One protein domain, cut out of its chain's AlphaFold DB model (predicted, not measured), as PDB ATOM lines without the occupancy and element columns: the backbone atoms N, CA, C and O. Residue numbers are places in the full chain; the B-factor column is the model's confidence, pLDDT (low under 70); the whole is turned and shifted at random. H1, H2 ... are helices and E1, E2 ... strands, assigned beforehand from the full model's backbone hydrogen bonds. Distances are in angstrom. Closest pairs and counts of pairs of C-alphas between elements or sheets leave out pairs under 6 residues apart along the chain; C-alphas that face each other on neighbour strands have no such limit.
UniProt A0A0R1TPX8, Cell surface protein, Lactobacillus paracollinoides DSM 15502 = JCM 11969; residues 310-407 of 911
ATOM      1  N   VAL A 310     159.510 144.126 181.021       88.56
ATOM      2  CA  VAL A 310     159.326 142.686 181.253       88.56
ATOM      3  C   VAL A 310     160.020 142.291 182.540       88.56
ATOM      4  O   VAL A 310     161.244 142.377 182.627       88.56
ATOM      5  N   ILE A 311     159.259 141.798 183.512       91.69
ATOM      6  CA  ILE A 311     159.812 141.192 184.724       91.69
ATOM      7  C   ILE A 311     160.024 139.698 184.454       91.69
ATOM      8  O   ILE A 311     159.131 139.002 183.970       91.69
ATOM      9  N   ALA A 312     161.222 139.200 184.736       85.88
ATOM     10  CA  ALA A 312     161.526 137.781 184.672       85.88
ATOM     11  C   ALA A 312     160.890 137.055 185.865       85.88
ATOM     12  O   ALA A 312     161.009 137.492 187.010       85.88
ATOM     13  N   GLY A 313     160.238 135.925 185.589       79.56
ATOM     14  CA  GLY A 313     159.868 134.974 186.632       79.56
ATOM     15  C   GLY A 313     161.093 134.291 187.245       79.56
ATOM     16  O   GLY A 313     162.182 134.300 186.671       79.56
ATOM     17  N   ASP A 314     160.891 133.660 188.396       86.62
ATOM     18  CA  ASP A 314     161.902 132.848 189.079       86.62
ATOM     19  C   ASP A 314     161.234 131.613 189.710       86.62
ATOM     20  O   ASP A 314     160.006 131.477 189.695       86.62
ATOM     21  N   ASN A 315     162.008 130.672 190.244       86.88
ATOM     22  CA  ASN A 315     161.475 129.461 190.856       86.88
ATOM     23  C   ASN A 315     162.316 128.967 192.037       86.88
ATOM     24  O   ASN A 315     163.537 129.103 192.066       86.88
ATOM     25  N   LYS A 316     161.650 128.321 192.996       88.19
ATOM     26  CA  LYS A 316     162.302 127.534 194.048       88.19
ATOM     27  C   LYS A 316     161.619 126.187 194.207       88.19
ATOM     28  O   LYS A 316     160.407 126.063 194.049       88.19
ATOM     29  N   ASN A 317     162.387 125.193 194.627       88.56
ATOM     30  CA  ASN A 317     161.818 123.970 195.175       88.56
ATOM     31  C   ASN A 317     161.179 124.255 196.543       88.56
ATOM     32  O   ASN A 317     161.724 125.008 197.349       88.56
ATOM     33  N   TYR A 318     160.046 123.615 196.830       89.69
ATOM     34  CA  TYR A 318     159.387 123.683 198.130       89.69
ATOM     35  C   TYR A 318     160.299 123.186 199.263       89.69
ATOM     36  O   TYR A 318     160.769 122.045 199.282       89.69
ATOM     37  N   ASP A 319     160.519 124.069 200.232       90.25
ATOM     38  CA  ASP A 319     161.283 123.852 201.462       90.25
ATOM     39  C   ASP A 319     160.559 124.393 202.713       90.25
ATOM     40  O   ASP A 319     161.027 124.176 203.831       90.25
ATOM     41  N   ASN A 320     159.407 125.054 202.529       91.06
ATOM     42  CA  ASN A 320     158.640 125.771 203.549       91.06
ATOM     43  C   ASN A 320     159.442 126.851 204.321       91.06
ATOM     44  O   ASN A 320     159.117 127.154 205.472       91.06
ATOM     45  N   ASP A 321     160.481 127.428 203.707       91.06
ATOM     46  CA  ASP A 321     161.345 128.456 204.301       91.06
ATOM     47  C   ASP A 321     161.340 129.749 203.467       91.06
ATOM     48  O   ASP A 321     161.935 129.833 202.396       91.06
ATOM     49  N   ALA A 322     160.704 130.803 203.982       92.00
ATOM     50  CA  ALA A 322     160.631 132.091 203.288       92.00
ATOM     51  C   ALA A 322     161.992 132.805 203.141       92.00
ATOM     52  O   ALA A 322     162.089 133.761 202.374       92.00
ATOM     53  N   SER A 323     163.043 132.370 203.849       92.31
ATOM     54  CA  SER A 323     164.386 132.964 203.749       92.31
ATOM     55  C   SER A 323     165.182 132.525 202.513       92.31
ATOM     56  O   SER A 323     166.236 133.097 202.241       92.31
ATOM     57  N   THR A 324     164.671 131.556 201.745       92.00
ATOM     58  CA  THR A 324     165.224 131.119 200.448       92.00
ATOM     59  C   THR A 324     164.438 131.662 199.245       92.00
ATOM     60  O   THR A 324     164.736 131.301 198.108       92.00
ATOM     61  N   ASN A 325     163.430 132.515 199.468       91.69
ATOM     62  CA  ASN A 325     162.753 133.237 198.387       91.69
ATOM     63  C   ASN A 325     163.710 134.264 197.734       91.69
ATOM     64  O   ASN A 325     164.604 134.774 198.419       91.69
ATOM     65  N   PRO A 326     163.505 134.637 196.455       92.81
ATOM     66  CA  PRO A 326     164.269 135.697 195.804       92.81
ATOM     67  C   PRO A 326     164.133 137.033 196.541       92.81
ATOM     68  O   PRO A 326     163.031 137.462 196.882       92.81
ATOM     69  N   THR A 327     165.259 137.715 196.760       94.81
ATOM     70  CA  THR A 327     165.301 139.081 197.319       94.81
ATOM     71  C   THR A 327     165.325 140.161 196.238       94.81
ATOM     72  O   THR A 327     165.282 141.347 196.552       94.81
ATOM     73  N   SER A 328     165.407 139.763 194.970       95.50
ATOM     74  CA  SER A 328     165.530 140.635 193.805       95.50
ATOM     75  C   SER A 328     165.016 139.921 192.558       95.50
ATOM     76  O   SER A 328     165.228 138.714 192.441       95.50
ATOM     77  N   TYR A 329     164.446 140.658 191.607       95.50
ATOM     78  CA  TYR A 329     164.017 140.132 190.306       95.50
ATOM     79  C   TYR A 329     164.777 140.798 189.158       95.50
ATOM     80  O   TYR A 329     165.284 141.913 189.296       95.50
ATOM     81  N   VAL A 330     164.872 140.110 188.018       95.81
ATOM     82  CA  VAL A 330     165.465 140.671 186.796       95.81
ATOM     83  C   VAL A 330     164.374 141.346 185.968       95.81
ATOM     84  O   VAL A 330     163.318 140.764 185.738       95.81
ATOM     85  N   VAL A 331     164.632 142.562 185.500       96.19
ATOM     86  CA  VAL A 331     163.730 143.365 184.672       96.19
ATOM     87  C   VAL A 331     164.437 143.744 183.375       96.19
ATOM     88  O   VAL A 331     165.593 144.165 183.373       96.19
ATOM     89  N   THR A 332     163.741 143.597 182.253       93.50
ATOM     90  CA  THR A 332     164.176 144.079 180.937       93.50
ATOM     91  C   THR A 332     163.372 145.323 180.582       93.50
ATOM     92  O   THR A 332     162.151 145.323 180.736       93.50
ATOM     93  N   LEU A 333     164.051 146.361 180.096       94.06
ATOM     94  CA  LEU A 333     163.433 147.576 179.564       94.06
ATOM     95  C   LEU A 333     163.592 147.619 178.039       94.06
ATOM     96  O   LEU A 333     164.581 147.126 177.494       94.06
ATOM     97  N   GLY A 334     162.629 148.232 177.353       86.00
ATOM     98  CA  GLY A 334     162.737 148.578 175.939       86.00
ATOM     99  C   GLY A 334     163.863 149.586 175.696       86.00
ATOM    100  O   GLY A 334     164.194 150.378 176.575       86.00
ATOM    101  N   SER A 335     164.425 149.579 174.484       79.44
ATOM    102  CA  SER A 335     165.594 150.389 174.088       79.44
ATOM    103  C   SER A 335     165.470 151.890 174.346       79.44
ATOM    104  O   SER A 335     166.483 152.575 174.478       79.44
ATOM    105  N   ASP A 336     164.237 152.388 174.387       84.44
ATOM    106  CA  ASP A 336     163.921 153.810 174.431       84.44
ATOM    107  C   ASP A 336     163.635 154.293 175.876       84.44
ATOM    108  O   ASP A 336     163.274 155.456 176.066       84.44
ATOM    109  N   LEU A 337     163.794 153.408 176.880       92.31
ATOM    110  CA  LEU A 337     163.617 153.660 178.318       92.31
ATOM    111  C   LEU A 337     164.938 153.514 179.097       92.31
ATOM    112  O   LEU A 337     165.777 152.665 178.802       92.31
ATOM    113  N   VAL A 338     165.089 154.313 180.153       94.88
ATOM    114  CA  VAL A 338     166.230 154.325 181.081       94.88
ATOM    115  C   VAL A 338     165.794 153.796 182.450       94.88
ATOM    116  O   VAL A 338     164.708 154.124 182.925       94.88
ATOM    117  N   ALA A 339     166.630 152.988 183.107       97.00
ATOM    118  CA  ALA A 339     166.358 152.495 184.460       97.00
ATOM    119  C   ALA A 339     166.686 153.541 185.552       97.00
ATOM    120  O   ALA A 339     167.625 154.325 185.375       97.00
ATOM    121  N   PRO A 340     165.985 153.536 186.704       97.06
ATOM    122  CA  PRO A 340     166.354 154.327 187.880       97.06
ATOM    123  C   PRO A 340     167.744 153.964 188.437       97.06
ATOM    124  O   PRO A 340     168.193 152.825 188.314       97.06
ATOM    125  N   GLU A 341     168.412 154.895 189.133       95.19
ATOM    126  CA  GLU A 341     169.733 154.644 189.755       95.19
ATOM    127  C   GLU A 341     169.717 153.550 190.846       95.19
ATOM    128  O   GLU A 341     170.771 153.038 191.224       95.19
ATOM    129  N   SER A 342     168.538 153.180 191.357       95.38
ATOM    130  CA  SER A 342     168.344 152.064 192.292       95.38
ATOM    131  C   SER A 342     168.493 150.682 191.636       95.38
ATOM    132  O   SER A 342     168.675 149.691 192.345       95.38
ATOM    133  N   TRP A 343     168.425 150.592 190.302       97.62
ATOM    134  CA  TRP A 343     168.425 149.331 189.557       97.62
ATOM    135  C   TRP A 343     169.846 148.948 189.125       97.62
ATOM    136  O   TRP A 343     170.567 149.726 188.500       97.62
ATOM    137  N   THR A 344     170.268 147.717 189.421       97.88
ATOM    138  CA  THR A 344     171.634 147.259 189.118       97.88
ATOM    139  C   THR A 344     171.710 146.688 187.704       97.88
ATOM    140  O   THR A 344     171.204 145.601 187.451       97.88
ATOM    141  N   ALA A 345     172.356 147.395 186.776       96.94
ATOM    142  CA  ALA A 345     172.520 146.930 185.396       96.94
ATOM    143  C   ALA A 345     173.367 145.641 185.296       96.94
ATOM    144  O   ALA A 345     174.469 145.555 185.847       96.94
ATOM    145  N   ASN A 346     172.866 144.668 184.537       96.06
ATOM    146  CA  ASN A 346     173.495 143.376 184.268       96.06
ATOM    147  C   ASN A 346     174.302 143.408 182.952       96.06
ATOM    148  O   ASN A 346     174.151 144.295 182.112       96.06
ATOM    149  N   THR A 347     175.177 142.419 182.737       93.50
ATOM    150  CA  THR A 347     176.074 142.369 181.559       93.50
ATOM    151  C   THR A 347     175.389 142.032 180.230       93.50
ATOM    152  O   THR A 347     176.037 142.087 179.189       93.50
ATOM    153  N   ASP A 348     174.114 141.653 180.262       85.19
ATOM    154  CA  ASP A 348     173.282 141.283 179.110       85.19
ATOM    155  C   ASP A 348     172.305 142.394 178.673       85.19
ATOM    156  O   ASP A 348     171.605 142.229 177.678       85.19
ATOM    157  N   GLY A 349     172.283 143.532 179.381       87.75
ATOM    158  CA  GLY A 349     171.349 144.637 179.140       87.75
ATOM    159  C   GLY A 349     170.062 144.582 179.973       87.75
ATOM    160  O   GLY A 349     169.229 145.475 179.847       87.75
ATOM    161  N   THR A 350     169.897 143.576 180.836       94.38
ATOM    162  CA  THR A 350     168.823 143.544 181.842       94.38
ATOM    163  C   THR A 350     169.228 144.291 183.121       94.38
ATOM    164  O   THR A 350     170.363 144.749 183.264       94.38
ATOM    165  N   TYR A 351     168.308 144.411 184.078       97.88
ATOM    166  CA  TYR A 351     168.515 145.077 185.363       97.88
ATOM    167  C   TYR A 351     168.081 144.175 186.515       97.88
ATOM    168  O   TYR A 351     166.996 143.608 186.481       97.88
ATOM    169  N   THR A 352     168.890 144.066 187.562       97.56
ATOM    170  CA  THR A 352     168.510 143.422 188.824       97.56
ATOM    171  C   THR A 352     167.909 144.465 189.767       97.56
ATOM    172  O   THR A 352     168.565 145.458 190.096       97.56
ATOM    173  N   VAL A 353     166.672 144.233 190.207       97.94
ATOM    174  CA  VAL A 353     165.883 145.132 191.064       97.94
ATOM    175  C   VAL A 353     165.628 144.442 192.401       97.94
ATOM    176  O   VAL A 353     165.009 143.380 192.449       97.94
ATOM    177  N   ASP A 354     166.147 145.014 193.488       96.38
ATOM    178  CA  ASP A 354     166.040 144.465 194.845       96.38
ATOM    179  C   ASP A 354     164.697 144.849 195.488       96.38
ATOM    180  O   ASP A 354     164.265 145.996 195.397       96.38
ATOM    181  N   LEU A 355     164.036 143.916 196.180       94.19
ATOM    182  CA  LEU A 355     162.728 144.157 196.809       94.19
ATOM    183  C   LEU A 355     162.759 145.285 197.862       94.19
ATOM    184  O   LEU A 355     161.718 145.856 198.189       94.19
ATOM    185  N   SER A 356     163.939 145.640 198.384       94.25
ATOM    186  CA  SER A 356     164.119 146.762 199.310       94.25
ATOM    187  C   SER A 356     164.062 148.154 198.664       94.25
ATOM    188  O   SER A 356     163.997 149.134 199.407       94.25
ATOM    189  N   THR A 357     164.020 148.272 197.328       95.62
ATOM    190  CA  THR A 357     163.693 149.550 196.660       95.62
ATOM    191  C   THR A 357     162.194 149.860 196.692       95.62
ATOM    192  O   THR A 357     161.806 151.012 196.540       95.62
ATOM    193  N   ASN A 358     161.357 148.839 196.923       95.75
ATOM    194  CA  ASN A 358     159.900 148.857 196.761       95.75
ATOM    195  C   ASN A 358     159.394 149.088 195.320       95.75
ATOM    196  O   ASN A 358     158.195 149.291 195.138       95.75
ATOM    197  N   ASP A 359     160.249 148.983 194.295       97.19
ATOM    198  CA  ASP A 359     159.842 149.121 192.882       97.19
ATOM    199  C   ASP A 359     159.028 147.926 192.361       97.19
ATOM    200  O   ASP A 359     158.193 148.071 191.469       97.19
ATOM    201  N   ILE A 360     159.273 146.742 192.925       96.50
ATOM    202  CA  ILE A 360     158.584 145.489 192.610       96.50
ATOM    203  C   ILE A 360     157.498 145.242 193.659       96.50
ATOM    204  O   ILE A 360     157.763 145.337 194.860       96.50
ATOM    205  N   ASP A 361     156.303 144.875 193.202       93.69
ATOM    206  CA  ASP A 361     155.283 144.235 194.031       93.69
ATOM    207  C   ASP A 361     155.322 142.720 193.781       93.69
ATOM    208  O   ASP A 361     155.379 142.265 192.636       93.69
ATOM    209  N   ALA A 362     155.365 141.936 194.853       86.00
ATOM    210  CA  ALA A 362     155.601 140.497 194.811       86.00
ATOM    211  C   ALA A 362     154.647 139.810 195.789       86.00
ATOM    212  O   ALA A 362     154.950 139.702 196.983       86.00
ATOM    213  N   ASP A 363     153.498 139.339 195.293       81.88
ATOM    214  CA  ASP A 363     152.378 138.875 196.127       81.88
ATOM    215  C   ASP A 363     152.581 137.436 196.647       81.88
ATOM    216  O   ASP A 363     151.747 136.540 196.500       81.88
ATOM    217  N   ILE A 364     153.737 137.188 197.269       85.56
ATOM    218  CA  ILE A 364     154.133 135.897 197.846       85.56
ATOM    219  C   ILE A 364     153.422 135.709 199.200       85.56
ATOM    220  O   ILE A 364     154.026 135.688 200.275       85.56
ATOM    221  N   THR A 365     152.097 135.584 199.145       84.44
ATOM    222  CA  THR A 365     151.191 135.453 200.303       84.44
ATOM    223  C   THR A 365     151.351 134.147 201.087       84.44
ATOM    224  O   THR A 365     150.806 134.007 202.185       84.44
ATOM    225  N   SER A 366     152.080 133.171 200.540       89.00
ATOM    226  CA  SER A 366     152.207 131.817 201.076       89.00
ATOM    227  C   SER A 366     153.594 131.222 200.792       89.00
ATOM    228  O   SER A 366     154.445 131.811 200.127       89.00
ATOM    229  N   GLN A 367     153.851 130.046 201.362       90.31
ATOM    230  CA  GLN A 367     155.033 129.220 201.088       90.31
ATOM    231  C   GLN A 367     154.674 127.846 200.515       90.31
ATOM    232  O   GLN A 367     155.553 127.014 200.322       90.31
ATOM    233  N   GLN A 368     153.390 127.594 200.254       87.81
ATOM    234  CA  GLN A 368     152.938 126.359 199.615       87.81
ATOM    235  C   GLN A 368     153.289 126.345 198.117       87.81
ATOM    236  O   GLN A 368     153.474 127.418 197.534       87.81
ATOM    237  N   PRO A 369     153.374 125.159 197.484       83.00
ATOM    238  CA  PRO A 369     153.569 125.059 196.044       83.00
ATOM    239  C   PRO A 369     152.490 125.819 195.261       83.00
ATOM    240  O   PRO A 369     151.317 125.783 195.633       83.00
ATOM    241  N   GLY A 370     152.894 126.507 194.194       78.69
ATOM    242  CA  GLY A 370     152.028 127.387 193.408       78.69
ATOM    243  C   GLY A 370     152.789 128.534 192.739       78.69
ATOM    244  O   GLY A 370     153.996 128.695 192.940       78.69
ATOM    245  N   SER A 371     152.061 129.323 191.952       77.69
ATOM    246  CA  SER A 371     152.567 130.480 191.208       77.69
ATOM    247  C   SER A 371     152.088 131.782 191.857       77.69
ATOM    248  O   SER A 371     150.908 131.911 192.181       77.69
ATOM    249  N   TYR A 372     152.996 132.740 192.025       82.19
ATOM    250  CA  TYR A 372     152.752 134.045 192.645       82.19
ATOM    251  C   TYR A 372     153.137 135.150 191.653       82.19
ATOM    252  O   TYR A 372     154.204 135.069 191.041       82.19
ATOM    253  N   GLU A 373     152.280 136.155 191.457       83.94
ATOM    254  CA  GLU A 373     152.544 137.228 190.487       83.94
ATOM    255  C   GLU A 373     153.600 138.212 191.018       83.94
ATOM    256  O   GLU A 373     153.589 138.589 192.194       83.94
ATOM    257  N   ILE A 374     154.507 138.629 190.131       91.81
ATOM    258  CA  ILE A 374     155.554 139.621 190.384       91.81
ATOM    259  C   ILE A 374     155.403 140.747 189.354       91.81
ATOM    260  O   ILE A 374     155.605 140.531 188.158       91.81
ATOM    261  N   THR A 375     155.057 141.954 189.796       93.94
ATOM    262  CA  THR A 375     154.762 143.094 188.912       93.94
ATOM    263  C   THR A 375     155.463 144.378 189.373       93.94
ATOM    264  O   THR A 375     156.159 144.381 190.389       93.94
ATOM    265  N   LEU A 376     155.342 145.480 188.624       96.19
ATOM    266  CA  LEU A 376     155.820 146.779 189.112       96.19
ATOM    267  C   LEU A 376     154.832 147.364 190.119       96.19
ATOM    268  O   LEU A 376     153.631 147.447 189.858       96.19
ATOM    269  N   SER A 377     155.354 147.853 191.239       96.38
ATOM    270  CA  SER A 377     154.566 148.629 192.187       96.38
ATOM    271  C   SER A 377     154.271 150.031 191.633       96.38
ATOM    272  O   SER A 377     154.937 150.534 190.723       96.38
ATOM    273  N   ALA A 378     153.318 150.730 192.252       96.19
ATOM    274  CA  ALA A 378     153.071 152.142 191.955       96.19
ATOM    275  C   ALA A 378     154.288 153.054 192.242       96.19
ATOM    276  O   ALA A 378     154.364 154.143 191.677       96.19
ATOM    277  N   GLN A 379     155.237 152.620 193.087       96.06
ATOM    278  CA  GLN A 379     156.506 153.322 193.307       96.06
ATOM    279  C   GLN A 379     157.470 153.084 192.137       96.06
ATOM    280  O   GLN A 379     157.985 154.051 191.588       96.06
ATOM    281  N   GLY A 380     157.627 151.834 191.682       97.31
ATOM    282  CA  GLY A 380     158.511 151.505 190.556       97.31
ATOM    283  C   GLY A 380     158.073 152.142 189.238       97.31
ATOM    284  O   GLY A 380     158.906 152.592 188.456       97.31
ATOM    285  N   ILE A 381     156.759 152.265 189.021       97.38
ATOM    286  CA  ILE A 381     156.184 153.047 187.914       97.38
ATOM    287  C   ILE A 381     156.554 154.536 188.043       97.38
ATOM    288  O   ILE A 381     156.971 155.151 187.062       97.38
ATOM    289  N   ALA A 382     156.439 155.118 189.242       97.00
ATOM    290  CA  ALA A 382     156.737 156.531 189.474       97.00
ATOM    291  C   ALA A 382     158.233 156.864 189.336       97.00
ATOM    292  O   ALA A 382     158.570 157.887 188.739       97.00
ATOM    293  N   ASP A 383     159.128 156.005 189.830       97.44
ATOM    294  CA  ASP A 383     160.576 156.214 189.722       97.44
ATOM    295  C   ASP A 383     161.090 155.958 188.292       97.44
ATOM    296  O   ASP A 383     161.990 156.666 187.832       97.44
ATOM    297  N   LEU A 384     160.454 155.057 187.528       97.50
ATOM    298  CA  LEU A 384     160.652 154.975 186.075       97.50
ATOM    299  C   LEU A 384     160.193 156.250 185.358       97.50
ATOM    300  O   LEU A 384     160.947 156.764 184.536       97.50
ATOM    301  N   GLU A 385     159.007 156.793 185.652       97.19
ATOM    302  CA  GLU A 385     158.553 158.066 185.057       97.19
ATOM    303  C   GLU A 385     159.429 159.267 185.450       97.19
ATOM    304  O   GLU A 385     159.541 160.223 184.678       97.19
ATOM    305  N   ALA A 386     160.061 159.231 186.626       96.62
ATOM    306  CA  ALA A 386     160.940 160.296 187.101       96.62
ATOM    307  C   ALA A 386     162.237 160.410 186.282       96.62
ATOM    308  O   ALA A 386     162.719 161.524 186.069       96.62
ATOM    309  N   VAL A 387     162.788 159.287 185.800       97.19
ATOM    310  CA  VAL A 387     163.951 159.284 184.889       97.19
ATOM    311  C   VAL A 387     163.547 159.315 183.409       97.19
ATOM    312  O   VAL A 387     164.252 159.906 182.595       97.19
ATOM    313  N   ASN A 388     162.380 158.767 183.059       96.19
ATOM    314  CA  ASN A 388     161.812 158.774 181.708       96.19
ATOM    315  C   ASN A 388     160.798 159.916 181.538       96.19
ATOM    316  O   ASN A 388     159.635 159.687 181.210       96.19
ATOM    317  N   THR A 389     161.224 161.164 181.748       95.88
ATOM    318  CA  THR A 389     160.328 162.339 181.806       95.88
ATOM    319  C   THR A 389     159.479 162.570 180.549       95.88
ATOM    320  O   THR A 389     158.411 163.179 180.639       95.88
ATOM    321  N   ASN A 390     159.912 162.055 179.393       95.31
ATOM    322  CA  ASN A 390     159.172 162.112 178.129       95.31
ATOM    323  C   ASN A 390     158.038 161.076 178.006       95.31
ATOM    324  O   ASN A 390     157.236 161.153 177.072       95.31
ATOM    325  N   TYR A 391     157.960 160.118 178.931       95.38
ATOM    326  CA  TYR A 391     157.066 158.967 178.867       95.38
ATOM    327  C   TYR A 391     156.025 158.960 179.978       95.38
ATOM    328  O   TYR A 391     156.299 159.352 181.111       95.38
ATOM    329  N   THR A 392     154.838 158.452 179.665       95.88
ATOM    330  CA  THR A 392     153.896 157.893 180.645       95.88
ATOM    331  C   THR A 392     154.064 156.374 180.639       95.88
ATOM    332  O   THR A 392     154.183 155.793 179.561       95.88
ATOM    333  N   ILE A 393     154.055 155.715 181.797       96.25
ATOM    334  CA  ILE A 393     154.143 154.248 181.892       96.25
ATOM    335  C   ILE A 393     152.744 153.668 182.187       96.25
ATOM    336  O   ILE A 393     152.350 153.581 183.353       96.25
ATOM    337  N   PRO A 394     151.949 153.281 181.166       93.56
ATOM    338  CA  PRO A 394     150.677 152.600 181.392       93.56
ATOM    339  C   PRO A 394     150.908 151.173 181.907       93.56
ATOM    340  O   PRO A 394     151.945 150.562 181.648       93.56
ATOM    341  N   THR A 395     149.908 150.580 182.562       86.62
ATOM    342  CA  THR A 395     149.989 149.179 183.020       86.62
ATOM    343  C   THR A 395     150.212 148.192 181.872       86.62
ATOM    344  O   THR A 395     150.874 147.182 182.065       86.62
ATOM    345  N   THR A 396     149.748 148.504 180.658       84.38
ATOM    346  CA  THR A 396     149.986 147.708 179.440       84.38
ATOM    347  C   THR A 396     151.447 147.684 178.982       84.38
ATOM    348  O   THR A 396     151.819 146.802 178.208       84.38
ATOM    349  N   ALA A 397     152.293 148.612 179.446       92.06
ATOM    350  CA  ALA A 397     153.735 148.554 179.215       92.06
ATOM    351  C   ALA A 397     154.409 147.454 180.051       92.06
ATOM    352  O   ALA A 397     155.452 146.946 179.639       92.06
ATOM    353  N   VAL A 398     153.812 147.062 181.184       92.12
ATOM    354  CA  VAL A 398     154.371 146.099 182.139       92.12
ATOM    355  C   VAL A 398     153.833 144.695 181.876       92.12
ATOM    356  O   VAL A 398     152.635 144.440 181.970       92.12
ATOM    357  N   ARG A 399     154.742 143.757 181.614       85.12
ATOM    358  CA  ARG A 399     154.474 142.320 181.620       85.12
ATOM    359  C   ARG A 399     155.016 141.716 182.914       85.12
ATOM    360  O   ARG A 399     156.235 141.611 183.078       85.12
ATOM    361  N   SER A 400     154.105 141.333 183.806       84.12
ATOM    362  CA  SER A 400     154.414 140.662 185.071       84.12
ATOM    363  C   SER A 400     155.213 139.372 184.859       84.12
ATOM    364  O   SER A 400     154.994 138.634 183.893       84.12
ATOM    365  N   GLY A 401     156.119 139.095 185.792       82.06
ATOM    366  CA  GLY A 401     156.761 137.798 185.960       82.06
ATOM    367  C   GLY A 401     155.965 136.913 186.919       82.06
ATOM    368  O   GLY A 401     155.044 137.367 187.596       82.06
ATOM    369  N   TRP A 402     156.350 135.641 187.007       79.94
ATOM    370  CA  TRP A 402     155.749 134.679 187.931       79.94
ATOM    371  C   TRP A 402     156.823 133.990 188.762       79.94
ATOM    372  O   TRP A 402     157.773 133.426 188.216       79.94
ATOM    373  N   PHE A 403     156.663 134.017 190.081       86.62
ATOM    374  CA  PHE A 403     157.485 133.250 191.004       86.62
ATOM    375  C   PHE A 403     156.823 131.904 191.297       86.62
ATOM    376  O   PHE A 403     155.698 131.855 191.792       86.62
ATOM    377  N   ASN A 404     157.514 130.806 190.998       82.25
ATOM    378  CA  ASN A 404     156.970 129.456 191.120       82.25
ATOM    379  C   ASN A 404     157.616 128.695 192.284       82.25
ATOM    380  O   ASN A 404     158.807 128.379 192.255       82.25
ATOM    381  N   ILE A 405     156.820 128.342 193.294       85.25
ATOM    382  CA  ILE A 405     157.218 127.362 194.310       85.25
ATOM    383  C   ILE A 405     156.842 125.977 193.770       85.25
ATOM    384  O   ILE A 405     155.676 125.584 193.775       85.25
ATOM    385  N   VAL A 406     157.833 125.241 193.271       84.81
ATOM    386  CA  VAL A 406     157.670 123.931 192.624       84.81
ATOM    387  C   VAL A 406     157.688 122.816 193.673       84.81
ATOM    388  O   VAL A 406     158.434 122.868 194.656       84.81
ATOM    389  N   LYS A 407     156.863 121.778 193.496       82.12
ATOM    390  CA  LYS A 407     156.776 120.652 194.439       82.12
ATOM    391  C   LYS A 407     158.068 119.818 194.413       82.12
ATOM    392  O   LYS A 407     158.407 119.203 193.409       82.12
TER     393      LYS A 407
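This is residues 310 to 407 of the 911 residues of the protein "Cell surface protein" of Lactobacillus paracollinoides DSM 15502 = JCM 11969 (UniProt A0A0R1TPX8). An elongated domain is built round a sheet of four strands, E1, E6, E5 and E4, curled like part of a barrel; the hairpin of E2 and E3 lies near its two edge strands E1 and E4, and the one helix, H1, lies toward one end of the long axis, with E1 toward the other. The 98 printed residues hold six named strands and one named helix, in the order E1 E2 E3 E4 E5 H1 E6, with under half of the residues in named elements and a mixed class of helices and strands. The larger sheet is mixed, in the order E1 E6 E5 E4, and the smaller is antiparallel. The whole is compact, with a radius of gyration of the C-alphas of 13.9 A, and spans 44 by 27 by 20 A.

Begin with inner strand E6, residues 401 to 406, in the strongly twisted larger sheet. Edge strand E1, residues 314 to 317, is parallel to it at 8 degrees; look for N 316 and O 404, 2.9 A apart and within hydrogen-bond range. E5, residues 370 to 376, is E6's antiparallel neighbour, with N 403 and O 372 at 2.8 A. The pairing of E5 is staggered: residues 370 to 374 pair with E6, and 374 to 376 with edge strand E4, residues 360 to 362. E4 and E5 are a hairpin, with N 361 and O 375 at 2.9 A. H1, residues 378 to 387, is on this sheet but only grazes it, with residues 378 to 384; its closest C-alpha pair with E4 is Gly 380 and Ile 360, 6.4 A. In H1 every O i to N i+4 pair is within hydrogen-bond range. E2, residues 328 to 333, and E3, residues 351 to 354, are the other hairpin, with N 331 and O 351 at 2.8 A. The closest C-alphas of E3 and E4 are Val 353 and Ile 360, 7.5 A; those of E1 and E2 are Asp 314 and Tyr 329, 7.7 A. H1 is apart from E2 and E3.

Find C-alpha 314 at (161.902, 132.848, 189.079), where E1 begins its 10.8 A. E5, the longest strand by residues, runs 20.2 A from C-alpha 370 at (152.028, 127.387, 193.408). E2 covers 16.0 A, E3 9.8 A, E4 6.2 A and H1 14.8 A. E6 runs 15.4 A to C-alpha 406 at (157.670, 123.931, 192.624).

Look to Asp 319 and Asn 390 for the two C-alphas farthest apart, 44.9 A. The printed part has no cut. The links E2 to E3 and H1 to E6 are long; in the first, residues 344 to 345 pair antiparallel with 351 to 352 of E3. The mean pLDDT of the printed part is 91.3, and no printed residue is under 70.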